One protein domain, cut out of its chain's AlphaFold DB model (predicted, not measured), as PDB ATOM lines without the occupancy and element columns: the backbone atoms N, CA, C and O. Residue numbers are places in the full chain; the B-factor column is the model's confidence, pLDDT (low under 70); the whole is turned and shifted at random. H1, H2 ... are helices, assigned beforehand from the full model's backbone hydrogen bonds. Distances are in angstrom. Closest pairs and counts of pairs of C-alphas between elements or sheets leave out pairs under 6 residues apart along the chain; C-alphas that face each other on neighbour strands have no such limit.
ATOM      1  N   GLU A   2      37.920   2.679 -17.131       44.88
ATOM      2  CA  GLU A   2      37.356   4.030 -17.310       44.88
ATOM      3  C   GLU A   2      36.431   4.486 -16.165       44.88
ATOM      4  O   GLU A   2      36.486   5.637 -15.751       44.88
ATOM      5  N   LEU A   3      35.671   3.570 -15.554       53.12
ATOM      6  CA  LEU A   3      34.708   3.902 -14.488       53.12
ATOM      7  C   LEU A   3      35.335   4.052 -13.094       53.12
ATOM      8  O   LEU A   3      34.781   4.717 -12.223       53.12
ATOM      9  N   LEU A   4      36.527   3.486 -12.917       55.59
ATOM     10  CA  LEU A   4      37.366   3.638 -11.730       55.59
ATOM     11  C   LEU A   4      37.824   5.092 -11.594       55.59
ATOM     12  O   LEU A   4      37.714   5.700 -10.531       55.59
ATOM     13  N   LEU A   5      38.260   5.658 -12.724       54.00
ATOM     14  CA  LEU A   5      38.559   7.074 -12.831       54.00
ATOM     15  C   LEU A   5      37.308   7.915 -12.622       54.00
ATOM     16  O   LEU A   5      37.418   8.906 -11.929       54.00
ATOM     17  N   SER A   6      36.139   7.540 -13.152       55.88
ATOM     18  CA  SER A   6      34.905   8.313 -12.940       55.88
ATOM     19  C   SER A   6      34.483   8.377 -11.469       55.88
ATOM     20  O   SER A   6      34.086   9.440 -11.000       55.88
ATOM     21  N   LEU A   7      34.606   7.272 -10.727       59.31
ATOM     22  CA  LEU A   7      34.279   7.228  -9.301       59.31
ATOM     23  C   LEU A   7      35.253   8.083  -8.480       59.31
ATOM     24  O   LEU A   7      34.829   8.887  -7.657       59.31
ATOM     25  N   ILE A   8      36.553   7.941  -8.751       60.38
ATOM     26  CA  ILE A   8      37.597   8.766  -8.134       60.38
ATOM     27  C   ILE A   8      37.375  10.233  -8.510       60.38
ATOM     28  O   ILE A   8      37.358  11.084  -7.635       60.38
ATOM     29  N   LEU A   9      37.119  10.535  -9.782       55.03
ATOM     30  CA  LEU A   9      36.879  11.887 -10.276       55.03
ATOM     31  C   LEU A   9      35.660  12.529  -9.629       55.03
ATOM     32  O   LEU A   9      35.733  13.714  -9.378       55.03
ATOM     33  N   GLN A  10      34.584  11.808  -9.297       57.16
ATOM     34  CA  GLN A  10      33.458  12.418  -8.573       57.16
ATOM     35  C   GLN A  10      33.729  12.630  -7.081       57.16
ATOM     36  O   GLN A  10      33.209  13.575  -6.493       57.16
ATOM     37  N   ILE A  11      34.570  11.790  -6.474       54.53
ATOM     38  CA  ILE A  11      35.095  12.035  -5.124       54.53
ATOM     39  C   ILE A  11      36.001  13.280  -5.128       54.53
ATOM     40  O   ILE A  11      35.989  14.049  -4.174       54.53
ATOM     41  N   VAL A  12      36.742  13.504  -6.219       49.59
ATOM     42  CA  VAL A  12      37.622  14.667  -6.433       49.59
ATOM     43  C   VAL A  12      36.860  15.932  -6.833       49.59
ATOM     44  O   VAL A  12      37.205  17.012  -6.368       49.59
ATOM     45  N   ASP A  13      35.838  15.818  -7.683       47.25
ATOM     46  CA  ASP A  13      35.009  16.917  -8.211       47.25
ATOM     47  C   ASP A  13      34.144  17.545  -7.114       47.25
ATOM     48  O   ASP A  13      33.882  18.743  -7.107       47.25
ATOM     49  N   ALA A  14      33.824  16.751  -6.093       49.50
ATOM     50  CA  ALA A  14      33.307  17.229  -4.824       49.50
ATOM     51  C   ALA A  14      34.266  18.197  -4.078       49.50
ATOM     52  O   ALA A  14      33.873  18.823  -3.094       49.50
ATOM     53  N   GLY A  15      35.503  18.353  -4.561       45.81
ATOM     54  CA  GLY A  15      36.584  19.112  -3.951       45.81
ATOM     55  C   GLY A  15      37.291  18.298  -2.869       45.81
ATOM     56  O   GLY A  15      36.655  17.540  -2.134       45.81
ATOM     57  N   ASP A  16      38.606  18.498  -2.725       48.28
ATOM     58  CA  ASP A  16      39.432  17.873  -1.671       48.28
ATOM     59  C   ASP A  16      38.771  18.019  -0.285       48.28
ATOM     60  O   ASP A  16      38.744  17.082   0.507       48.28
ATOM     61  N   GLY A  17      38.103  19.153  -0.040       45.59
ATOM     62  CA  GLY A  17      37.367  19.414   1.195       45.59
ATOM     63  C   GLY A  17      36.167  18.496   1.452       45.59
ATOM     64  O   GLY A  17      35.913  18.185   2.610       45.59
ATOM     65  N   LEU A  18      35.432  18.027   0.433       49.53
ATOM     66  CA  LEU A  18      34.280  17.135   0.649       49.53
ATOM     67  C   LEU A  18      34.713  15.669   0.765       49.53
ATOM     68  O   LEU A  18      34.148  14.931   1.572       49.53
ATOM     69  N   SER A  19      35.748  15.258   0.022       52.94
ATOM     70  CA  SER A  19      36.374  13.945   0.215       52.94
ATOM     71  C   SER A  19      36.981  13.839   1.617       52.94
ATOM     72  O   SER A  19      36.741  12.857   2.315       52.94
ATOM     73  N   GLU A  20      37.697  14.863   2.081       51.88
ATOM     74  CA  GLU A  20      38.295  14.868   3.417       51.88
ATOM     75  C   GLU A  20      37.233  15.009   4.526       51.88
ATOM     76  O   GLU A  20      37.314  14.310   5.535       51.88
ATOM     77  N   ALA A  21      36.176  15.808   4.320       50.81
ATOM     78  CA  ALA A  21      35.090  15.974   5.294       50.81
ATOM     79  C   ALA A  21      34.188  14.739   5.454       50.81
ATOM     80  O   ALA A  21      33.672  14.504   6.546       50.81
ATOM     81  N   ILE A  22      33.971  13.957   4.391       56.75
ATOM     82  CA  ILE A  22      33.072  12.790   4.432       56.75
ATOM     83  C   ILE A  22      33.849  11.495   4.674       56.75
ATOM     84  O   ILE A  22      33.395  10.635   5.428       56.75
ATOM     85  N   MET A  23      35.031  11.351   4.069       62.69
ATOM     86  CA  MET A  23      35.829  10.125   4.150       62.69
ATOM     87  C   MET A  23      36.940  10.187   5.201       62.69
ATOM     88  O   MET A  23      37.556   9.155   5.478       62.69
ATOM     89  N   GLY A  24      37.231  11.367   5.762       65.31
ATOM     90  CA  GLY A  24      38.287  11.562   6.761       65.31
ATOM     91  C   GLY A  24      39.694  11.230   6.254       65.31
ATOM     92  O   GLY A  24      40.590  10.979   7.059       65.31
ATOM     93  N   LYS A  25      39.887  11.141   4.931       66.88
ATOM     94  CA  LYS A  25      41.135  10.702   4.300       66.88
ATOM     95  C   LYS A  25      41.460  11.554   3.085       66.88
ATOM     96  O   LYS A  25      40.569  11.967   2.347       66.88
ATOM     97  N   SER A  26      42.760  11.735   2.856       71.12
ATOM     98  CA  SER A  26      43.255  12.393   1.652       71.12
ATOM     99  C   SER A  26      42.899  11.585   0.409       71.12
ATOM    100  O   SER A  26      42.884  10.347   0.426       71.12
ATOM    101  N   LEU A  27      42.702  12.287  -0.703       69.06
ATOM    102  CA  LEU A  27      42.438  11.678  -2.001       69.06
ATOM    103  C   LEU A  27      43.456  10.582  -2.363       69.06
ATOM    104  O   LEU A  27      43.096   9.513  -2.857       69.06
ATOM    105  N   LYS A  28      44.741  10.813  -2.067       71.25
ATOM    106  CA  LYS A  28      45.817   9.847  -2.326       71.25
ATOM    107  C   LYS A  28      45.596   8.518  -1.594       71.25
ATOM    108  O   LYS A  28      45.835   7.463  -2.180       71.25
ATOM    109  N   ALA A  29      45.139   8.559  -0.342       74.88
ATOM    110  CA  ALA A  29      44.860   7.352   0.433       74.88
ATOM    111  C   ALA A  29      43.674   6.569  -0.157       74.88
ATOM    112  O   ALA A  29      43.760   5.351  -0.301       74.88
ATOM    113  N   VAL A  30      42.618   7.271  -0.581       73.94
ATOM    114  CA  VAL A  30      41.442   6.664  -1.229       73.94
ATOM    115  C   VAL A  30      41.818   5.984  -2.550       73.94
ATOM    116  O   VAL A  30      41.390   4.863  -2.824       73.94
ATOM    117  N   ILE A  31      42.670   6.618  -3.360       74.25
ATOM    118  CA  ILE A  31      43.169   6.021  -4.607       74.25
ATOM    119  C   ILE A  31      43.983   4.757  -4.311       74.25
ATOM    120  O   ILE A  31      43.804   3.739  -4.977       74.25
ATOM    121  N   GLN A  32      44.864   4.797  -3.309       79.12
ATOM    122  CA  GLN A  32      45.708   3.656  -2.957       79.12
ATOM    123  C   GLN A  32      44.878   2.447  -2.507       79.12
ATOM    124  O   GLN A  32      45.122   1.333  -2.963       79.12
ATOM    125  N   GLU A  33      43.869   2.664  -1.669       80.94
ATOM    126  CA  GLU A  33      42.891   1.645  -1.275       80.94
ATOM    127  C   GLU A  33      42.196   1.010  -2.484       80.94
ATOM    128  O   GLU A  33      42.084  -0.213  -2.580       80.94
ATOM    129  N   HIS A  34      41.775   1.839  -3.438       75.81
ATOM    130  CA  HIS A  34      41.107   1.373  -4.644       75.81
ATOM    131  C   HIS A  34      42.038   0.546  -5.542       75.81
ATOM    132  O   HIS A  34      41.623  -0.463  -6.105       75.81
ATOM    133  N   VAL A  35      43.312   0.935  -5.654       80.19
ATOM    134  CA  VAL A  35      44.321   0.175  -6.406       80.19
ATOM    135  C   VAL A  35      44.597  -1.174  -5.742       80.19
ATOM    136  O   VAL A  35      44.616  -2.194  -6.430       80.19
ATOM    137  N   VAL A  36      44.765  -1.198  -4.416       85.38
ATOM    138  CA  VAL A  36      45.024  -2.430  -3.650       85.38
ATOM    139  C   VAL A  36      43.839  -3.392  -3.746       85.38
ATOM    140  O   VAL A  36      44.022  -4.582  -3.985       85.38
ATOM    141  N   CYS A  37      42.618  -2.873  -3.634       85.31
ATOM    142  CA  CYS A  37      41.395  -3.670  -3.597       85.31
ATOM    143  C   CYS A  37      40.646  -3.712  -4.930       85.31
ATOM    144  O   CYS A  37      39.461  -4.050  -4.959       85.31
ATOM    145  N   LYS A  38      41.324  -3.394  -6.039       82.56
ATOM    146  CA  LYS A  38      40.723  -3.179  -7.364       82.56
ATOM    147  C   LYS A  38      39.709  -4.253  -7.752       82.56
ATOM    148  O   LYS A  38      38.592  -3.927  -8.134       82.56
ATOM    149  N   ARG A  39      40.064  -5.532  -7.593       85.31
ATOM    150  CA  ARG A  39      39.184  -6.661  -7.942       85.31
ATOM    151  C   ARG A  39      37.869  -6.650  -7.153       85.31
ATOM    152  O   ARG A  39      36.827  -6.966  -7.715       85.31
ATOM    153  N   HIS A  40      37.909  -6.293  -5.871       85.88
ATOM    154  CA  HIS A  40      36.713  -6.221  -5.027       85.88
ATOM    155  C   HIS A  40      35.843  -5.009  -5.379       85.88
ATOM    156  O   HIS A  40      34.618  -5.106  -5.348       85.88
ATOM    157  N   PHE A  41      36.458  -3.890  -5.768       84.38
ATOM    158  CA  PHE A  41      35.725  -2.737  -6.292       84.38
ATOM    159  C   PHE A  41      35.062  -3.043  -7.642       84.38
ATOM    160  O   PHE A  41      33.893  -2.719  -7.824       84.38
ATOM    161  N   GLU A  42      35.763  -3.722  -8.556       83.38
ATOM    162  CA  GLU A  42      35.215  -4.149  -9.854       83.38
ATOM    163  C   GLU A  42      34.028  -5.115  -9.687       83.38
ATOM    164  O   GLU A  42      33.036  -5.006 -10.398       83.38
ATOM    165  N   GLN A  43      34.058  -6.009  -8.693       87.31
ATOM    166  CA  GLN A  43      32.924  -6.897  -8.382       87.31
ATOM    167  C   GLN A  43      31.674  -6.166  -7.878       87.31
ATOM    168  O   GLN A  43      30.583  -6.730  -7.893       87.31
ATOM    169  N   ARG A  44      31.831  -4.934  -7.391       83.62
ATOM    170  CA  ARG A  44      30.766  -4.111  -6.806       83.62
ATOM    171  C   ARG A  44      30.409  -2.923  -7.688       83.62
ATOM    172  O   ARG A  44      29.747  -1.992  -7.244       83.62
ATOM    173  N   GLU A  45      30.845  -2.948  -8.941       82.44
ATOM    174  CA  GLU A  45      30.694  -1.842  -9.876       82.44
ATOM    175  C   GLU A  45      29.233  -1.394 -10.037       82.44
ATOM    176  O   GLU A  45      28.953  -0.195 -10.066       82.44
ATOM    177  N   GLU A  46      28.289  -2.334 -10.089       83.38
ATOM    178  CA  GLU A  46      26.859  -2.022 -10.186       83.38
ATOM    179  C   GLU A  46      26.332  -1.288  -8.947       83.38
ATOM    180  O   GLU A  46      25.574  -0.326  -9.088       83.38
ATOM    181  N   ASP A  47      26.802  -1.660  -7.752       85.19
ATOM    182  CA  ASP A  47      26.433  -1.006  -6.492       85.19
ATOM    183  C   ASP A  47      26.926   0.452  -6.479       85.19
ATOM    184  O   ASP A  47      26.182   1.375  -6.134       85.19
ATOM    185  N   PHE A  48      28.163   0.685  -6.932       82.50
ATOM    186  CA  PHE A  48      28.714   2.037  -7.067       82.50
ATOM    187  C   PHE A  48      27.974   2.857  -8.126       82.50
ATOM    188  O   PHE A  48      27.660   4.024  -7.888       82.50
ATOM    189  N   ARG A  49      27.627   2.262  -9.273       81.81
ATOM    190  CA  ARG A  49      26.808   2.930 -10.300       81.81
ATOM    191  C   ARG A  49      25.423   3.300  -9.775       81.81
ATOM    192  O   ARG A  49      24.932   4.375 -10.112       81.81
ATOM    193  N   ALA A  50      24.803   2.450  -8.961       85.12
ATOM    194  CA  ALA A  50      23.520   2.750  -8.335       85.12
ATOM    195  C   ALA A  50      23.643   3.923  -7.351       85.12
ATOM    196  O   ALA A  50      22.854   4.866  -7.430       85.12
ATOM    197  N   ALA A  51      24.670   3.923  -6.497       82.81
ATOM    198  CA  ALA A  51      24.936   5.031  -5.580       82.81
ATOM    199  C   ALA A  51      25.209   6.352  -6.321       82.81
ATOM    200  O   ALA A  51      24.730   7.402  -5.896       82.81
ATOM    201  N   MET A  52      25.896   6.317  -7.468       79.75
ATOM    202  CA  MET A  52      26.144   7.511  -8.287       79.75
ATOM    203  C   MET A  52      24.868   8.157  -8.847       79.75
ATOM    204  O   MET A  52      24.869   9.356  -9.113       79.75
ATOM    205  N   ARG A  53      23.772   7.405  -9.002       85.31
ATOM    206  CA  ARG A  53      22.486   7.936  -9.491       85.31
ATOM    207  C   ARG A  53      21.682   8.678  -8.419       85.31
ATOM    208  O   ARG A  53      20.637   9.232  -8.738       85.31
ATOM    209  N   ILE A  54      22.142   8.692  -7.167       84.25
ATOM    210  CA  ILE A  54      21.489   9.444  -6.092       84.25
ATOM    211  C   ILE A  54      21.626  10.947  -6.382       84.25
ATOM    212  O   ILE A  54      22.736  11.471  -6.515       84.25
ATOM    213  N   GLU A  55      20.488  11.639  -6.465       86.00
ATOM    214  CA  GLU A  55      20.423  13.068  -6.798       86.00
ATOM    215  C   GLU A  55      21.001  13.948  -5.687       86.00
ATOM    216  O   GLU A  55      21.763  14.875  -5.956       86.00
ATOM    217  N   ASN A  56      20.676  13.640  -4.426       84.00
ATOM    218  CA  ASN A  56      21.179  14.399  -3.289       84.00
ATOM    219  C   ASN A  56      22.689  14.136  -3.097       84.00
ATOM    220  O   ASN A  56      23.072  13.001  -2.800       84.00
ATOM    221  N   PRO A  57      23.553  15.162  -3.204       76.81
ATOM    222  CA  PRO A  57      25.003  14.984  -3.184       76.81
ATOM    223  C   PRO A  57      25.525  14.475  -1.835       76.81
ATOM    224  O   PRO A  57      26.437  13.651  -1.803       76.81
ATOM    225  N   THR A  58      24.924  14.904  -0.723       79.38
ATOM    226  CA  THR A  58      25.291  14.444   0.619       79.38
ATOM    227  C   THR A  58      24.947  12.969   0.794       79.38
ATOM    228  O   THR A  58      25.793  12.178   1.205       79.38
ATOM    229  N   VAL A  59      23.727  12.570   0.428       82.56
ATOM    230  CA  VAL A  59      23.286  11.167   0.515       82.56
ATOM    231  C   VAL A  59      24.111  10.275  -0.415       82.56
ATOM    232  O   VAL A  59      24.516   9.184  -0.017       82.56
ATOM    233  N   ARG A  60      24.424  10.757  -1.625       82.12
ATOM    234  CA  ARG A  60      25.309  10.070  -2.575       82.12
ATOM    235  C   ARG A  60      26.680   9.808  -1.966       82.12
ATOM    236  O   ARG A  60      27.159   8.679  -2.016       82.12
ATOM    237  N   ALA A  61      27.295  10.821  -1.366       76.62
ATOM    238  CA  ALA A  61      28.619  10.687  -0.777       76.62
ATOM    239  C   ALA A  61      28.641   9.686   0.393       76.62
ATOM    240  O   ALA A  61      29.526   8.835   0.444       76.62
ATOM    241  N   TYR A  62      27.632   9.709   1.272       81.62
ATOM    242  CA  TYR A  62      27.499   8.709   2.340       81.62
ATOM    243  C   TYR A  62      27.317   7.286   1.799       81.62
ATOM    244  O   TYR A  62      27.924   6.349   2.318       81.62
ATOM    245  N   ALA A  63      26.507   7.109   0.752       84.88
ATOM    246  CA  ALA A  63      26.306   5.805   0.128       84.88
ATOM    247  C   ALA A  63      27.606   5.265  -0.494       84.88
ATOM    248  O   ALA A  63      27.943   4.094  -0.308       84.88
ATOM    249  N   LEU A  64      28.360   6.125  -1.182       82.50
ATOM    250  CA  LEU A  64      29.655   5.781  -1.770       82.50
ATOM    251  C   LEU A  64      30.699   5.426  -0.702       82.50
ATOM    252  O   LEU A  64      31.408   4.433  -0.865       82.50
ATOM    253  N   ASP A  65      30.770   6.178   0.401       83.19
ATOM    254  CA  ASP A  65      31.691   5.873   1.501       83.19
ATOM    255  C   ASP A  65      31.333   4.546   2.189       83.19
ATOM    256  O   ASP A  65      32.202   3.702   2.409       83.19
ATOM    257  N   ALA A  66      30.046   4.293   2.444       85.62
ATOM    258  CA  ALA A  66      29.590   3.031   3.023       85.62
ATOM    259  C   ALA A  66      29.925   1.823   2.128       85.62
ATOM    260  O   ALA A  66      30.375   0.787   2.625       85.62
ATOM    261  N   LEU A  67      29.740   1.951   0.809       86.69
ATOM    262  CA  LEU A  67      30.132   0.921  -0.155       86.69
ATOM    263  C   LEU A  67      31.644   0.705  -0.159       86.69
ATOM    264  O   LEU A  67      32.096  -0.437  -0.087       86.69
ATOM    265  N   ARG A  68      32.427   1.788  -0.175       85.44
ATOM    266  CA  ARG A  68      33.887   1.725  -0.084       85.44
ATOM    267  C   ARG A  68      34.327   0.964   1.164       85.44
ATOM    268  O   ARG A  68      35.074   0.002   1.021       85.44
ATOM    269  N   ARG A  69      33.838   1.313   2.359       86.31
ATOM    270  CA  ARG A  69      34.208   0.617   3.607       86.31
ATOM    271  C   ARG A  69      33.924  -0.883   3.534       86.31
ATOM    272  O   ARG A  69      34.817  -1.668   3.826       86.31
ATOM    273  N   ARG A  70      32.746  -1.277   3.035       88.62
ATOM    274  CA  ARG A  70      32.391  -2.696   2.846       88.62
ATOM    275  C   ARG A  70      33.342  -3.426   1.903       88.62
ATOM    276  O   ARG A  70      33.674  -4.585   2.134       88.62
ATOM    277  N   VAL A  71      33.766  -2.769   0.825       86.50
ATOM    278  CA  VAL A  71      34.729  -3.343  -0.121       86.50
ATOM    279  C   VAL A  71      36.104  -3.500   0.518       86.50
ATOM    280  O   VAL A  71      36.745  -4.534   0.333       86.50
ATOM    281  N   LEU A  72      36.548  -2.516   1.299       86.56
ATOM    282  CA  LEU A  72      37.819  -2.587   2.021       86.56
ATOM    283  C   LEU A  72      37.812  -3.709   3.059       86.56
ATOM    284  O   LEU A  72      38.755  -4.496   3.097       86.56
ATOM    285  N   GLU A  73      36.716  -3.865   3.804       89.81
ATOM    286  CA  GLU A  73      36.527  -4.985   4.731       89.81
ATOM    287  C   GLU A  73      36.623  -6.340   4.011       89.81
ATOM    288  O   GLU A  73      37.329  -7.232   4.474       89.81
ATOM    289  N   GLN A  74      35.986  -6.485   2.841       87.88
ATOM    290  CA  GLN A  74      36.062  -7.708   2.021       87.88
ATOM    291  C   GLN A  74      37.465  -7.976   1.462       87.88
ATOM    292  O   GLN A  74      37.840  -9.127   1.251       87.88
ATOM    293  N   CYS A  75      38.228  -6.917   1.223       86.44
ATOM    294  CA  CYS A  75      39.608  -6.963   0.759       86.44
ATOM    295  C   CYS A  75      40.621  -7.204   1.899       86.44
ATOM    296  O   CYS A  75      41.795  -7.462   1.638       86.44
ATOM    297  N   GLY A  76      40.195  -7.120   3.166       87.75
ATOM    298  CA  GLY A  76      41.075  -7.222   4.336       87.75
ATOM    299  C   GLY A  76      41.857  -5.940   4.651       87.75
ATOM    300  O   GLY A  76      42.791  -5.971   5.451       87.75
TER     301      GLY A  76
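AT A GLANCE: This is residues 2 to 76 of the 79 residues of an uncharacterized protein of Nitrospira moscoviensis (UniProt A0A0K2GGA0). What shape is it? It is a small, rounded ball of helices: long H6 and H5, folded back beside it as a hairpin, make one side, and H1 and H3 make another, with H2 near one end and H4 near the other. What is it made of? The printed part has 75 residues with six named helices, in the order H1 to H6, and no named strand; the class is all helix. It is compact, with a radius of gyration of the C-alphas of 11.2 A, and spans 27 by 24 by 22 A.

IN THESE COORDINATES: Where is the longest helix? H6, residues 57 to 75, measures 26.7 A from C-alpha 57 at (25.003, 14.984, -3.184) to C-alpha 75 at (39.608, -6.963, 0.759). Where are the others? H5 is residues 45 to 52, H4 38 to 42, H3 27 to 36 with 14.4 A, and H2 16 to 23. H1, residues 2 to 13, measures 15.9 A from C-alpha 2 at (37.356, 4.030, -17.310).

HOW THE PARTS SIT: What touches H6? H5 touches its residues 60 to 67 alone, a hairpin at a shallow tilt of 23 degrees; the closest C-alphas, Ala 51 and Arg 60, are 5.9 A apart. H4 touches residues 68 to 75 alone, closest at C-alphas of His 40 and Val 71, 6.0 A; H2 touches residues 61 to 65 alone, closest at C-alphas of Met 23 and Asp 65, 6.5 A. How are the backbones? Every O i to N i+4 pair is within hydrogen-bond range in H1 to H6.

THE WHOLE: How far does it reach? The two farthest C-alphas, Glu 55 and Gly 76, are 31.0 A apart; the printed part has no cut, and its five links are tight. Where is confidence low? Residues 2 to 25 and residue 27 are under 70.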